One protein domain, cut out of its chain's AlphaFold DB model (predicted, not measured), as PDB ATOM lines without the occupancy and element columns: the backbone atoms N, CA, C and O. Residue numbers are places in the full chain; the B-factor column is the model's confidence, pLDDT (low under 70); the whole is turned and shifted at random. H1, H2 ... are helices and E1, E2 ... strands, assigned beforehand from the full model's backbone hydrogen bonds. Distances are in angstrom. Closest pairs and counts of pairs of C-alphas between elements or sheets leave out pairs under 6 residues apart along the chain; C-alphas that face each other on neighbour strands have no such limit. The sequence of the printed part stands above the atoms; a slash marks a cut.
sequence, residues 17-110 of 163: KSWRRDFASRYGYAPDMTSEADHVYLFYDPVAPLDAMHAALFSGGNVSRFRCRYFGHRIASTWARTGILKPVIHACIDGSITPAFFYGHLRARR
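What this domain is: This is residues 17 to 110 of the 163 residues of the protein "Phosphoadenosine phosphosulfate reductase" of Silicimonas sp (UniProt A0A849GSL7). A small parallel ribbon of two strands, E1 and E2, makes the middle, with H2 on one side of it and a group of three helices, H3, H4 and H5, on the other; residues 17 to 28 stick out as a free arm before the short H1. H4 and H5 run side by side in opposite ways, and H3 makes a corner with H4. The printed part has 94 residues, with five named helices and two named strands in the order H1 E1 H2 E2 H3 H4 H5, and its class is mostly helix. It is only just compact, close to loose, with a radius of gyration of the C-alphas of 14.4 A and spans of 40 by 30 by 19 A.

Where its parts are: Residues 17 to 29 hold no named element. H1 is residues 30 to 33, with C-alpha 30 at (-11.584, -26.403, 30.956). E1 is residues 40 to 44, 12.5 A long, and H2 is residues 49 to 56, 10.4 A. E2 is residues 63 to 67, 13.0 A long, from C-alpha 63 at (-9.486, -38.613, 31.115). H3 is residues 75 to 81, 10.2 A, and H4 is residues 85 to 93, 12.4 A. H5, residues 99 to 110, is the longest helix at 17.7 A and ends with C-alpha 110 at (-31.414, -47.828, 18.296).

How they stand to each other: E1 and E2 are parallel neighbours at 23 degrees; N 42 and O 64, 2.8 A apart, and N 64 and O 40, 2.9 A apart, are within hydrogen-bond range. E1, H2 and E2 form a strand-helix-strand unit, two parallel strands joined through a helix, with a right-handed crossover. The closest C-alphas of E1 and H2 are those of Tyr 44 and Asp 51, 6.0 A apart. Those of E1 and H4 are Tyr 41 and Cys 92, 7.1 A apart, and those of E2 and H5 are Phe 66 and Pro 99, 7.5 A apart. H3 and H4 touch only at the corner, and only just, with 3 pairs of C-alphas within 8 A; the closest are Trp 79 and Leu 85, 4.7 A apart. H4 and H5 are close but not clearly touching, at a shallow tilt of 12 degrees, opposite ways; their closest C-alphas are those of Val 88 and Phe 102, 6.7 A apart. H1 is apart from H2, H3, H4, H5 and E2. Every O i to N i+4 pair is within hydrogen-bond range in H2, H3 and H4, against 4 of 8 in H5, while H1 is too short for such a pair.

The domain as a whole: The two C-alphas farthest apart are those of Ser 25 and Arg 110, 42.2 A. Without residues 17 to 28, which stand free, the body spans 34 by 30 by 19 A. The printed part has no cut and no long link between its named elements. The mean pLDDT of the printed part is 94.2, and no printed residue is under 70.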
ATOM      1  N   LYS A  17     -21.746 -15.293  20.063       94.25
ATOM      2  CA  LYS A  17     -22.192 -14.338  21.095       94.25
ATOM      3  C   LYS A  17     -21.349 -14.394  22.373       94.25
ATOM      4  O   LYS A  17     -21.355 -13.428  23.125       94.25
ATOM      5  N   SER A  18     -20.661 -15.500  22.631       93.38
ATOM      6  CA  SER A  18     -19.851 -15.688  23.831       93.38
ATOM      7  C   SER A  18     -18.388 -15.305  23.630       93.38
ATOM      8  O   SER A  18     -17.711 -15.156  24.632       93.38
ATOM      9  N   TRP A  19     -17.901 -15.092  22.399       93.25
ATOM     10  CA  TRP A  19     -16.480 -14.810  22.119       93.25
ATOM     11  C   TRP A  19     -15.935 -13.529  22.756       93.25
ATOM     12  O   TRP A  19     -14.731 -13.401  22.909       93.25
ATOM     13  N   ARG A  20     -16.811 -12.593  23.137       92.25
ATOM     14  CA  ARG A  20     -16.421 -11.370  23.860       92.25
ATOM     15  C   ARG A  20     -16.141 -11.589  25.351       92.25
ATOM     16  O   ARG A  20     -15.848 -10.631  26.051       92.25
ATOM     17  N   ARG A  21     -16.382 -12.797  25.865       93.62
ATOM     18  CA  ARG A  21     -16.119 -13.133  27.266       93.62
ATOM     19  C   ARG A  21     -14.646 -13.480  27.437       93.62
ATOM     20  O   ARG A  21     -13.994 -13.892  26.482       93.62
ATOM     21  N   ASP A  22     -14.168 -13.339  28.661       93.12
ATOM     22  CA  ASP A  22     -12.815 -13.731  29.023       93.12
ATOM     23  C   ASP A  22     -12.677 -15.264  29.036       93.12
ATOM     24  O   ASP A  22     -13.458 -15.967  29.682       93.12
ATOM     25  N   PHE A  23     -11.694 -15.762  28.285       95.00
ATOM     26  CA  PHE A  23     -11.272 -17.164  28.252       95.00
ATOM     27  C   PHE A  23      -9.759 -17.324  28.466       95.00
ATOM     28  O   PHE A  23      -9.235 -18.415  28.247       95.00
ATOM     29  N   ALA A  24      -9.064 -16.253  28.853       90.69
ATOM     30  CA  ALA A  24      -7.629 -16.250  29.118       90.69
ATOM     31  C   ALA A  24      -7.323 -16.323  30.621       90.69
ATOM     32  O   ALA A  24      -6.279 -16.840  31.006       90.69
ATOM     33  N   SER A  25      -8.226 -15.826  31.472       90.38
ATOM     34  CA  SER A  25      -8.073 -15.908  32.927       90.38
ATOM     35  C   SER A  25      -8.605 -17.226  33.514       90.38
ATOM     36  O   SER A  25      -8.959 -18.172  32.799       90.38
ATOM     37  N   ARG A  26      -8.637 -17.313  34.852       88.75
ATOM     38  CA  ARG A  26      -9.106 -18.489  35.602       88.75
ATOM     39  C   ARG A  26     -10.470 -18.956  35.079       88.75
ATOM     40  O   ARG A  26     -11.377 -18.153  34.898       88.75
ATOM     41  N   TYR A  27     -10.615 -20.269  34.891       88.81
ATOM     42  CA  TYR A  27     -11.796 -20.918  34.297       88.81
ATOM     43  C   TYR A  27     -11.989 -20.707  32.784       88.81
ATOM     44  O   TYR A  27     -12.991 -21.166  32.229       88.81
ATOM     45  N   GLY A  28     -11.034 -20.080  32.092       94.31
ATOM     46  CA  GLY A  28     -11.085 -19.854  30.647       94.31
ATOM     47  C   GLY A  28     -10.803 -21.090  29.781       94.31
ATOM     48  O   GLY A  28     -11.248 -21.159  28.629       94.31
ATOM     49  N   TYR A  29     -10.123 -22.093  30.344       96.12
ATOM     50  CA  TYR A  29      -9.733 -23.318  29.650       96.12
ATOM     51  C   TYR A  29     -10.020 -24.556  30.509       96.12
ATOM     52  O   TYR A  29      -9.328 -24.851  31.477       96.12
ATOM     53  N   ALA A  30     -11.086 -25.282  30.165       95.94
ATOM     54  CA  ALA A  30     -11.584 -26.403  30.956       95.94
ATOM     55  C   ALA A  30     -10.596 -27.574  31.128       95.94
ATOM     56  O   ALA A  30     -10.637 -28.168  32.201       95.94
ATOM     57  N   PRO A  31      -9.732 -27.935  30.152       95.88
ATOM     58  CA  PRO A  31      -8.757 -29.006  30.352       95.88
ATOM     59  C   PRO A  31      -7.852 -28.769  31.566       95.88
ATOM     60  O   PRO A  31      -7.762 -29.666  32.403       95.88
ATOM     61  N   ASP A  32      -7.310 -27.557  31.726       94.12
ATOM     62  CA  ASP A  32      -6.496 -27.189  32.896       94.12
ATOM     63  C   ASP A  32      -7.317 -27.251  34.186       94.12
ATOM     64  O   ASP A  32      -6.864 -27.767  35.198       94.12
ATOM     65  N   MET A  33      -8.578 -26.814  34.143       92.56
ATOM     66  CA  MET A  33      -9.462 -26.864  35.316       92.56
ATOM     67  C   MET A  33      -9.797 -28.285  35.784       92.56
ATOM     68  O   MET A  33     -10.342 -28.456  36.872       92.56
ATOM     69  N   THR A  34      -9.535 -29.290  34.951       94.81
ATOM     70  CA  THR A  34      -9.816 -30.696  35.245       94.81
ATOM     71  C   THR A  34      -8.551 -31.527  35.467       94.81
ATOM     72  O   THR A  34      -8.665 -32.745  35.596       94.81
ATOM     73  N   SER A  35      -7.360 -30.911  35.518       92.69
ATOM     74  CA  SER A  35      -6.093 -31.638  35.711       92.69
ATOM     75  C   SER A  35      -6.046 -32.372  37.052       92.69
ATOM     76  O   SER A  35      -5.686 -33.543  37.083       92.69
ATOM     77  N   GLU A  36      -6.500 -31.712  38.120       93.50
ATOM     78  CA  GLU A  36      -6.485 -32.229  39.498       93.50
ATOM     79  C   GLU A  36      -7.728 -33.057  39.860       93.50
ATOM     80  O   GLU A  36      -7.902 -33.458  41.006       93.50
ATOM     81  N   ALA A  37      -8.645 -33.279  38.915       94.81
ATOM     82  CA  ALA A  37      -9.804 -34.124  39.174       94.81
ATOM     83  C   ALA A  37      -9.378 -35.598  39.235       94.81
ATOM     84  O   ALA A  37      -8.676 -36.063  38.334       94.81
ATOM     85  N   ASP A  38      -9.897 -36.355  40.208       94.94
ATOM     86  CA  ASP A  38      -9.665 -37.806  40.310       94.94
ATOM     87  C   ASP A  38      -9.973 -38.526  38.988       94.94
ATOM     88  O   ASP A  38      -9.227 -39.396  38.530       94.94
ATOM     89  N   HIS A  39     -11.079 -38.144  38.338       96.12
ATOM     90  CA  HIS A  39     -11.445 -38.676  37.035       96.12
ATOM     91  C   HIS A  39     -12.280 -37.712  36.192       96.12
ATOM     92  O   HIS A  39     -13.161 -37.009  36.686       96.12
ATOM     93  N   VAL A  40     -12.066 -37.748  34.874       97.00
ATOM     94  CA  VAL A  40     -12.821 -36.973  33.885       97.00
ATOM     95  C   VAL A  40     -13.445 -37.915  32.862       97.00
ATOM     96  O   VAL A  40     -12.779 -38.456  31.978       97.00
ATOM     97  N   TYR A  41     -14.766 -38.073  32.932       97.56
ATOM     98  CA  TYR A  41     -15.529 -38.836  31.946       97.56
ATOM     99  C   TYR A  41     -15.997 -37.935  30.800       97.56
ATOM    100  O   TYR A  41     -16.929 -37.141  30.936       97.56
ATOM    101  N   LEU A  42     -15.362 -38.070  29.636       96.38
ATOM    102  CA  LEU A  42     -15.608 -37.222  28.476       96.38
ATOM    103  C   LEU A  42     -16.474 -37.926  27.427       96.38
ATOM    104  O   LEU A  42     -16.025 -38.818  26.703       96.38
ATOM    105  N   PHE A  43     -17.717 -37.466  27.293       96.50
ATOM    106  CA  PHE A  43     -18.676 -37.964  26.308       96.50
ATOM    107  C   PHE A  43     -18.779 -37.014  25.121       96.50
ATOM    108  O   PHE A  43     -19.104 -35.838  25.280       96.50
ATOM    109  N   TYR A  44     -18.529 -37.521  23.918       95.88
ATOM    110  CA  TYR A  44     -18.488 -36.690  22.715       95.88
ATOM    111  C   TYR A  44     -18.899 -37.475  21.473       95.88
ATOM    112  O   TYR A  44     -18.771 -38.701  21.428       95.88
ATOM    113  N   ASP A  45     -19.384 -36.780  20.446       94.38
ATOM    114  CA  ASP A  45     -19.636 -37.389  19.145       94.38
ATOM    115  C   ASP A  45     -18.395 -37.248  18.245       94.38
ATOM    116  O   ASP A  45     -18.102 -36.146  17.781       94.38
ATOM    117  N   PRO A  46     -17.663 -38.338  17.937       94.06
ATOM    118  CA  PRO A  46     -16.466 -38.250  17.105       94.06
ATOM    119  C   PRO A  46     -16.771 -37.936  15.633       94.06
ATOM    120  O   PRO A  46     -15.840 -37.685  14.877       94.06
ATOM    121  N   VAL A  47     -18.038 -37.995  15.196       90.94
ATOM    122  CA  VAL A  47     -18.421 -37.623  13.822       90.94
ATOM    123  C   VAL A  47     -18.946 -36.191  13.712       90.94
ATOM    124  O   VAL A  47     -19.273 -35.761  12.609       90.94
ATOM    125  N   ALA A  48     -19.023 -35.455  14.824       91.62
ATOM    126  CA  ALA A  48     -19.280 -34.022  14.837       91.62
ATOM    127  C   ALA A  48     -17.936 -33.290  15.017       91.62
ATOM    128  O   ALA A  48     -17.406 -33.296  16.129       91.62
ATOM    129  N   PRO A  49     -17.364 -32.663  13.965       93.81
ATOM    130  CA  PRO A  49     -15.991 -32.148  14.003       93.81
ATOM    131  C   PRO A  49     -15.709 -31.218  15.184       93.81
ATOM    132  O   PRO A  49     -14.736 -31.423  15.896       93.81
ATOM    133  N   LEU A  50     -16.607 -30.269  15.464       95.25
ATOM    134  CA  LEU A  50     -16.438 -29.333  16.580       95.25
ATOM    135  C   LEU A  50     -16.411 -30.044  17.943       95.25
ATOM    136  O   LEU A  50     -15.616 -29.690  18.807       95.25
ATOM    137  N   ASP A  51     -17.244 -31.069  18.145       94.56
ATOM    138  CA  ASP A  51     -17.234 -31.841  19.394       94.56
ATOM    139  C   ASP A  51     -15.955 -32.678  19.514       94.56
ATOM    140  O   ASP A  51     -15.360 -32.738  20.589       94.56
ATOM    141  N   ALA A  52     -15.516 -33.294  18.412       95.25
ATOM    142  CA  ALA A  52     -14.292 -34.084  18.363       95.25
ATOM    143  C   ALA A  52     -13.044 -33.237  18.644       95.25
ATOM    144  O   ALA A  52     -12.199 -33.651  19.434       95.25
ATOM    145  N   MET A  53     -12.954 -32.045  18.051       96.69
ATOM    146  CA  MET A  53     -11.844 -31.116  18.267       96.69
ATOM    147  C   MET A  53     -11.809 -30.621  19.715       96.69
ATOM    148  O   MET A  53     -10.754 -30.654  20.338       96.69
ATOM    149  N   HIS A  54     -12.960 -30.273  20.309       97.12
ATOM    150  CA  HIS A  54     -13.011 -29.922  21.738       97.12
ATOM    151  C   HIS A  54     -12.594 -31.083  22.628       97.12
ATOM    152  O   HIS A  54     -11.924 -30.869  23.630       97.12
ATOM    153  N   ALA A  55     -13.008 -32.304  22.292       96.75
ATOM    154  CA  ALA A  55     -12.665 -33.474  23.083       96.75
ATOM    155  C   ALA A  55     -11.176 -33.849  22.987       96.75
ATOM    156  O   ALA A  55     -10.637 -34.437  23.923       96.75
ATOM    157  N   ALA A  56     -10.517 -33.510  21.875       96.44
ATOM    158  CA  ALA A  56      -9.091 -33.746  21.672       96.44
ATOM    159  C   ALA A  56      -8.201 -32.855  22.557       96.44
ATOM    160  O   ALA A  56      -7.081 -33.250  22.859       96.44
ATOM    161  N   LEU A  57      -8.707 -31.700  23.003       96.94
ATOM    162  CA  LEU A  57      -7.978 -30.769  23.874       96.94
ATOM    163  C   LEU A  57      -7.834 -31.260  25.324       96.94
ATOM    164  O   LEU A  57      -6.966 -30.790  26.048       96.94
ATOM    165  N   PHE A  58      -8.662 -32.209  25.760       97.12
ATOM    166  CA  PHE A  58      -8.491 -32.867  27.055       97.12
ATOM    167  C   PHE A  58      -7.470 -33.988  26.883       97.12
ATOM    168  O   PHE A  58      -7.762 -34.913  26.128       97.12
ATOM    169  N   SER A  59      -6.307 -33.936  27.541       89.62
ATOM    170  CA  SER A  59      -5.183 -34.869  27.312       89.62
ATOM    171  C   SER A  59      -4.630 -35.582  28.560       89.62
ATOM    172  O   SER A  59      -3.713 -36.384  28.418       89.62
ATOM    173  N   GLY A  60      -5.202 -35.377  29.750       91.56
ATOM    174  CA  GLY A  60      -4.730 -35.995  30.999       91.56
ATOM    175  C   GLY A  60      -4.951 -37.515  31.105       91.56
ATOM    176  O   GLY A  60      -5.869 -38.072  30.496       91.56
ATOM    177  N   GLY A  61      -4.121 -38.187  31.913       94.88
ATOM    178  CA  GLY A  61      -4.250 -39.622  32.224       94.88
ATOM    179  C   GLY A  61      -5.515 -39.972  33.020       94.88
ATOM    180  O   GLY A  61      -5.997 -41.098  32.958       94.88
ATOM    181  N   ASN A  62      -6.105 -38.979  33.687       96.38
ATOM    182  CA  ASN A  62      -7.394 -39.055  34.371       96.38
ATOM    183  C   ASN A  62      -8.608 -38.969  33.415       96.38
ATOM    184  O   ASN A  62      -9.749 -39.041  33.868       96.38
ATOM    185  N   VAL A  63      -8.403 -38.815  32.096       97.25
ATOM    186  CA  VAL A  63      -9.486 -38.613  31.115       97.25
ATOM    187  C   VAL A  63      -9.890 -39.912  30.406       97.25
ATOM    188  O   VAL A  63      -9.225 -40.375  29.472       97.25
ATOM    189  N   SER A  64     -11.084 -40.421  30.718       96.69
ATOM    190  CA  SER A  64     -11.731 -41.504  29.964       96.69
ATOM    191  C   SER A  64     -12.676 -40.968  28.894       96.69
ATOM    192  O   SER A  64     -13.594 -40.199  29.169       96.69
ATOM    193  N   ARG A  65     -12.504 -41.421  27.647       96.62
ATOM    194  CA  ARG A  65     -13.279 -40.931  26.496       96.62
ATOM    195  C   ARG A  65     -14.316 -41.942  26.014       96.62
ATOM    196  O   ARG A  65     -13.987 -43.059  25.616       96.62
ATOM    197  N   PHE A  66     -15.565 -41.500  25.920       97.25
ATOM    198  CA  PHE A  66     -16.708 -42.307  25.501       97.25
ATOM    199  C   PHE A  66     -17.354 -41.751  24.229       97.25
ATOM    200  O   PHE A  66     -17.819 -40.611  24.163       97.25
ATOM    201  N   ARG A  67     -17.407 -42.586  23.186       95.81
ATOM    202  CA  ARG A  67     -17.811 -42.173  21.835       95.81
ATOM    203  C   ARG A  67     -19.324 -42.297  21.628       95.81
ATOM    204  O   ARG A  67     -19.867 -43.391  21.467       95.81
ATOM    205  N   CYS A  68     -19.991 -41.159  21.499       94.12
ATOM    206  CA  CYS A  68     -21.426 -41.012  21.258       94.12
ATOM    207  C   CYS A  68     -21.721 -40.728  19.778       94.12
ATOM    208  O   CYS A  68     -22.242 -39.674  19.431       94.12
ATOM    209  N   ARG A  69     -21.375 -41.668  18.888       89.62
ATOM    210  CA  ARG A  69     -21.569 -41.497  17.434       89.62
ATOM    211  C   ARG A  69     -23.021 -41.177  17.070       89.62
ATOM    212  O   ARG A  69     -23.908 -41.935  17.462       89.62
ATOM    213  N   TYR A  70     -23.221 -40.145  16.251       84.88
ATOM    214  CA  TYR A  70     -24.510 -39.682  15.709       84.88
ATOM    215  C   TYR A  70     -25.491 -39.110  16.739       84.88
ATOM    216  O   TYR A  70     -26.705 -39.120  16.525       84.88
ATOM    217  N   PHE A  71     -24.977 -38.601  17.853       84.00
ATOM    218  CA  PHE A  71     -25.761 -37.798  18.792       84.00
ATOM    219  C   PHE A  71     -25.696 -36.306  18.450       84.00
ATOM    220  O   PHE A  71     -26.585 -35.540  18.841       84.00
ATOM    221  N   GLY A  72     -24.658 -35.898  17.712       80.56
ATOM    222  CA  GLY A  72     -24.278 -34.506  17.539       80.56
ATOM    223  C   GLY A  72     -24.109 -33.806  18.887       80.56
ATOM    224  O   GLY A  72     -23.880 -34.428  19.921       80.56
ATOM    225  N   HIS A  73     -24.347 -32.501  18.883       79.81
ATOM    226  CA  HIS A  73     -24.128 -31.651  20.048       79.81
ATOM    227  C   HIS A  73     -25.093 -31.905  21.234       79.81
ATOM    228  O   HIS A  73     -24.847 -31.468  22.353       79.81
ATOM    229  N   ARG A  74     -26.216 -32.618  21.037       84.81
ATOM    230  CA  ARG A  74     -27.283 -32.779  22.054       84.81
ATOM    231  C   ARG A  74     -27.294 -34.170  22.699       84.81
ATOM    232  O   ARG A  74     -28.340 -34.829  22.754       84.81
ATOM    233  N   ILE A  75     -26.137 -34.600  23.202       91.00
ATOM    234  CA  ILE A  75     -25.949 -35.906  23.857       91.00
ATOM    235  C   ILE A  75     -26.896 -36.059  25.059       91.00
ATOM    236  O   ILE A  75     -27.749 -36.947  25.047       91.00
ATOM    237  N   ALA A  76     -26.835 -35.138  26.028       91.50
ATOM    238  CA  ALA A  76     -27.620 -35.212  27.264       91.50
ATOM    239  C   ALA A  76     -29.141 -35.266  27.019       91.50
ATOM    240  O   ALA A  76     -29.838 -36.098  27.598       91.50
ATOM    241  N   SER A  77     -29.669 -34.451  26.092       90.50
ATOM    242  CA  SER A  77     -31.101 -34.486  25.743       90.50
ATOM    243  C   SER A  77     -31.526 -35.832  25.148       90.50
ATOM    244  O   SER A  77     -32.652 -36.284  25.351       90.50
ATOM    245  N   THR A  78     -30.647 -36.477  24.381       89.44
ATOM    246  CA  THR A  78     -30.932 -37.795  23.801       89.44
ATOM    247  C   THR A  78     -30.854 -38.881  24.866       89.44
ATOM    248  O   THR A  78     -31.683 -39.787  24.870       89.44
ATOM    249  N   TRP A  79     -29.913 -38.776  25.801       94.19
ATOM    250  CA  TRP A  79     -29.800 -39.707  26.921       94.19
ATOM    251  C   TRP A  79     -30.997 -39.653  27.856       94.19
ATOM    252  O   TRP A  79     -31.510 -40.701  28.232       94.19
ATOM    253  N   ALA A  80     -31.477 -38.450  28.182       93.44
ATOM    254  CA  ALA A  80     -32.663 -38.276  29.013       93.44
ATOM    255  C   ALA A  80     -33.867 -38.992  28.388       93.44
ATOM    256  O   ALA A  80     -34.539 -39.796  29.023       93.44
ATOM    257  N   ARG A  81     -34.068 -38.776  27.089       90.69
ATOM    258  CA  ARG A  81     -35.176 -39.346  26.323       90.69
ATOM    259  C   ARG A  81     -35.072 -40.851  26.071       90.69
ATOM    260  O   ARG A  81     -36.085 -41.485  25.816       90.69
ATOM    261  N   THR A  82     -33.864 -41.410  26.103       93.31
ATOM    262  CA  THR A  82     -33.624 -42.860  25.970       93.31
ATOM    263  C   THR A  82     -33.477 -43.557  27.323       93.31
ATOM    264  O   THR A  82     -33.194 -44.749  27.355       93.31
ATOM    265  N   GLY A  83     -33.657 -42.831  28.432       94.69
ATOM    266  CA  GLY A  83     -33.603 -43.370  29.792       94.69
ATOM    267  C   GLY A  83     -32.197 -43.661  30.326       94.69
ATOM    268  O   GLY A  83     -32.062 -44.070  31.472       94.69
ATOM    269  N   ILE A  84     -31.138 -43.424  29.545       96.31
ATOM    270  CA  ILE A  84     -29.770 -43.806  29.934       96.31
ATOM    271  C   ILE A  84     -29.029 -42.731  30.728       96.31
ATOM    272  O   ILE A  84     -27.967 -43.014  31.269       96.31
ATOM    273  N   LEU A  85     -29.564 -41.505  30.808       96.50
ATOM    274  CA  LEU A  85     -28.877 -40.395  31.476       96.50
ATOM    275  C   LEU A  85     -28.590 -40.705  32.950       96.50
ATOM    276  O   LEU A  85     -27.438 -40.636  33.355       96.50
ATOM    277  N   LYS A  86     -29.612 -41.075  33.733       97.00
ATOM    278  CA  LYS A  86     -29.434 -41.339  35.171       97.00
ATOM    279  C   LYS A  86     -28.472 -42.510  35.436       97.00
ATOM    280  O   LYS A  86     -27.504 -42.280  36.154       97.00
ATOM    281  N   PRO A  87     -28.641 -43.703  34.821       97.19
ATOM    282  CA  PRO A  87     -27.722 -44.821  35.042       97.19
ATOM    283  C   PRO A  87     -26.264 -44.492  34.708       97.19
ATOM    284  O   PRO A  87     -25.364 -44.870  35.448       97.19
ATOM    285  N   VAL A  88     -26.023 -43.767  33.609       97.50
ATOM    286  CA  VAL A  88     -24.660 -43.396  33.204       97.50
ATOM    287  C   VAL A  88     -24.042 -42.399  34.179       97.50
ATOM    288  O   VAL A  88     -22.889 -42.573  34.548       97.50
ATOM    289  N   ILE A  89     -24.790 -41.382  34.616       97.12
ATOM    290  CA  ILE A  89     -24.270 -40.387  35.564       97.12
ATOM    291  C   ILE A  89     -23.993 -41.010  36.935       97.12
ATOM    292  O   ILE A  89     -22.948 -40.725  37.505       97.12
ATOM    293  N   HIS A  90     -24.867 -41.888  37.434       98.06
ATOM    294  CA  HIS A  90     -24.625 -42.598  38.695       98.06
ATOM    295  C   HIS A  90     -23.359 -43.457  38.606       98.06
ATOM    296  O   HIS A  90     -22.479 -43.328  39.443       98.06
ATOM    297  N   ALA A  91     -23.192 -44.222  37.522       97.81
ATOM    298  CA  ALA A  91     -21.984 -45.022  37.325       97.81
ATOM    299  C   ALA A  91     -20.697 -44.174  37.244       97.81
ATOM    300  O   ALA A  91     -19.634 -44.642  37.638       97.81
ATOM    301  N   CYS A  92     -20.774 -42.938  36.734       97.25
ATOM    302  CA  CYS A  92     -19.651 -41.999  36.788       97.25
ATOM    303  C   CYS A  92     -19.351 -41.547  38.223       97.25
ATOM    304  O   CYS A  92     -18.189 -41.503  38.604       97.25
ATOM    305  N   ILE A  93     -20.381 -41.193  38.998       96.69
ATOM    306  CA  ILE A  93     -20.230 -40.740  40.392       96.69
ATOM    307  C   ILE A  93     -19.630 -41.856  41.254       96.69
ATOM    308  O   ILE A  93     -18.690 -41.612  42.001       96.69
ATOM    309  N   ASP A  94     -20.120 -43.083  41.086       96.56
ATOM    310  CA  ASP A  94     -19.680 -44.254  41.850       96.56
ATOM    311  C   ASP A  94     -18.318 -44.805  41.378       96.56
ATOM    312  O   ASP A  94     -17.842 -45.812  41.899       96.56
ATOM    313  N   GLY A  95     -17.719 -44.229  40.329       95.88
ATOM    314  CA  GLY A  95     -16.481 -44.727  39.716       95.88
ATOM    315  C   GLY A  95     -16.607 -46.095  39.027       95.88
ATOM    316  O   GLY A  95     -15.607 -46.688  38.629       95.88
ATOM    317  N   SER A  96     -17.827 -46.609  38.856       96.75
ATOM    318  CA  SER A  96     -18.114 -47.953  38.336       96.75
ATOM    319  C   SER A  96     -18.332 -48.008  36.818       96.75
ATOM    320  O   SER A  96     -18.530 -49.084  36.242       96.75
ATOM    321  N   ILE A  97     -18.309 -46.862  36.132       97.56
ATOM    322  CA  ILE A  97     -18.541 -46.811  34.690       97.56
ATOM    323  C   ILE A  97     -17.426 -47.518  33.908       97.56
ATOM    324  O   ILE A  97     -16.257 -47.142  33.922       97.56
ATOM    325  N   THR A  98     -17.818 -48.523  33.124       97.19
ATOM    326  CA  THR A  98     -16.929 -49.231  32.196       97.19
ATOM    327  C   THR A  98     -17.367 -49.033  30.744       97.19
ATOM    328  O   THR A  98     -18.544 -48.748  30.474       97.19
ATOM    329  N   PRO A  99     -16.474 -49.244  29.756       96.88
ATOM    330  CA  PRO A  99     -16.864 -49.276  28.348       96.88
ATOM    331  C   PRO A  99     -17.999 -50.269  28.069       96.88
ATOM    332  O   PRO A  99     -18.928 -49.947  27.326       96.88
ATOM    333  N   ALA A 100     -17.963 -51.454  28.685       97.75
ATOM    334  CA  ALA A 100     -18.994 -52.475  28.516       97.75
ATOM    335  C   ALA A 100     -20.361 -51.992  29.028       97.75
ATOM    336  O   ALA A 100     -21.343 -52.044  28.281       97.75
ATOM    337  N   PHE A 101     -20.406 -51.445  30.249       97.81
ATOM    338  CA  PHE A 101     -21.615 -50.867  30.835       97.81
ATOM    339  C   PHE A 101     -22.186 -49.757  29.948       97.81
ATOM    340  O   PHE A 101     -23.355 -49.804  29.540       97.81
ATOM    341  N   PHE A 102     -21.347 -48.782  29.592       97.81
ATOM    342  CA  PHE A 102     -21.775 -47.616  28.834       97.81
ATOM    343  C   PHE A 102     -22.276 -47.996  27.437       97.81
ATOM    344  O   PHE A 102     -23.380 -47.616  27.046       97.81
ATOM    345  N   TYR A 103     -21.505 -48.775  26.670       97.19
ATOM    346  CA  TYR A 103     -21.900 -49.159  25.313       97.19
ATOM    347  C   TYR A 103     -23.044 -50.179  25.282       97.19
ATOM    348  O   TYR A 103     -23.697 -50.302  24.243       97.19
ATOM    349  N   GLY A 104     -23.315 -50.881  26.386       97.50
ATOM    350  CA  GLY A 104     -24.552 -51.633  26.598       97.50
ATOM    351  C   GLY A 104     -25.764 -50.701  26.616       97.50
ATOM    352  O   GLY A 104     -26.612 -50.780  25.722       97.50
ATOM    353  N   HIS A 105     -25.782 -49.747  27.551       96.94
ATOM    354  CA  HIS A 105     -26.854 -48.755  27.698       96.94
ATOM    355  C   HIS A 105     -27.044 -47.912  26.438       96.94
ATOM    356  O   HIS A 105     -28.161 -47.719  25.956       96.94
ATOM    357  N   LEU A 106     -25.947 -47.477  25.818       95.62
ATOM    358  CA  LEU A 106     -25.976 -46.614  24.641       95.62
ATOM    359  C   LEU A 106     -26.729 -47.237  23.449       95.62
ATOM    360  O   LEU A 106     -27.145 -46.509  22.545       95.62
ATOM    361  N   ARG A 107     -26.953 -48.562  23.421       94.62
ATOM    362  CA  ARG A 107     -27.778 -49.222  22.389       94.62
ATOM    363  C   ARG A 107     -29.250 -48.824  22.447       94.62
ATOM    364  O   ARG A 107     -29.898 -48.954  21.408       94.62
ATOM    365  N   ALA A 108     -29.752 -48.278  23.558       94.31
ATOM    366  CA  ALA A 108     -31.114 -47.738  23.664       94.31
ATOM    367  C   ALA A 108     -31.429 -46.731  22.541       94.31
ATOM    368  O   ALA A 108     -32.531 -46.712  21.995       94.31
ATOM    369  N   ARG A 109     -30.415 -45.994  22.060       91.94
ATOM    370  CA  ARG A 109     -30.522 -45.101  20.890       91.94
ATOM    371  C   ARG A 109     -31.051 -45.776  19.621       91.94
ATOM    372  O   ARG A 109     -31.561 -45.102  18.738       91.94
ATOM    373  N   ARG A 110     -30.921 -47.099  19.478       91.56
ATOM    374  CA  ARG A 110     -31.414 -47.828  18.296       91.56
ATOM    375  C   ARG A 110     -32.937 -47.790  18.192       91.56
ATOM    376  O   ARG A 110     -33.450 -47.975  17.094       91.56
TER     377      ARG A 110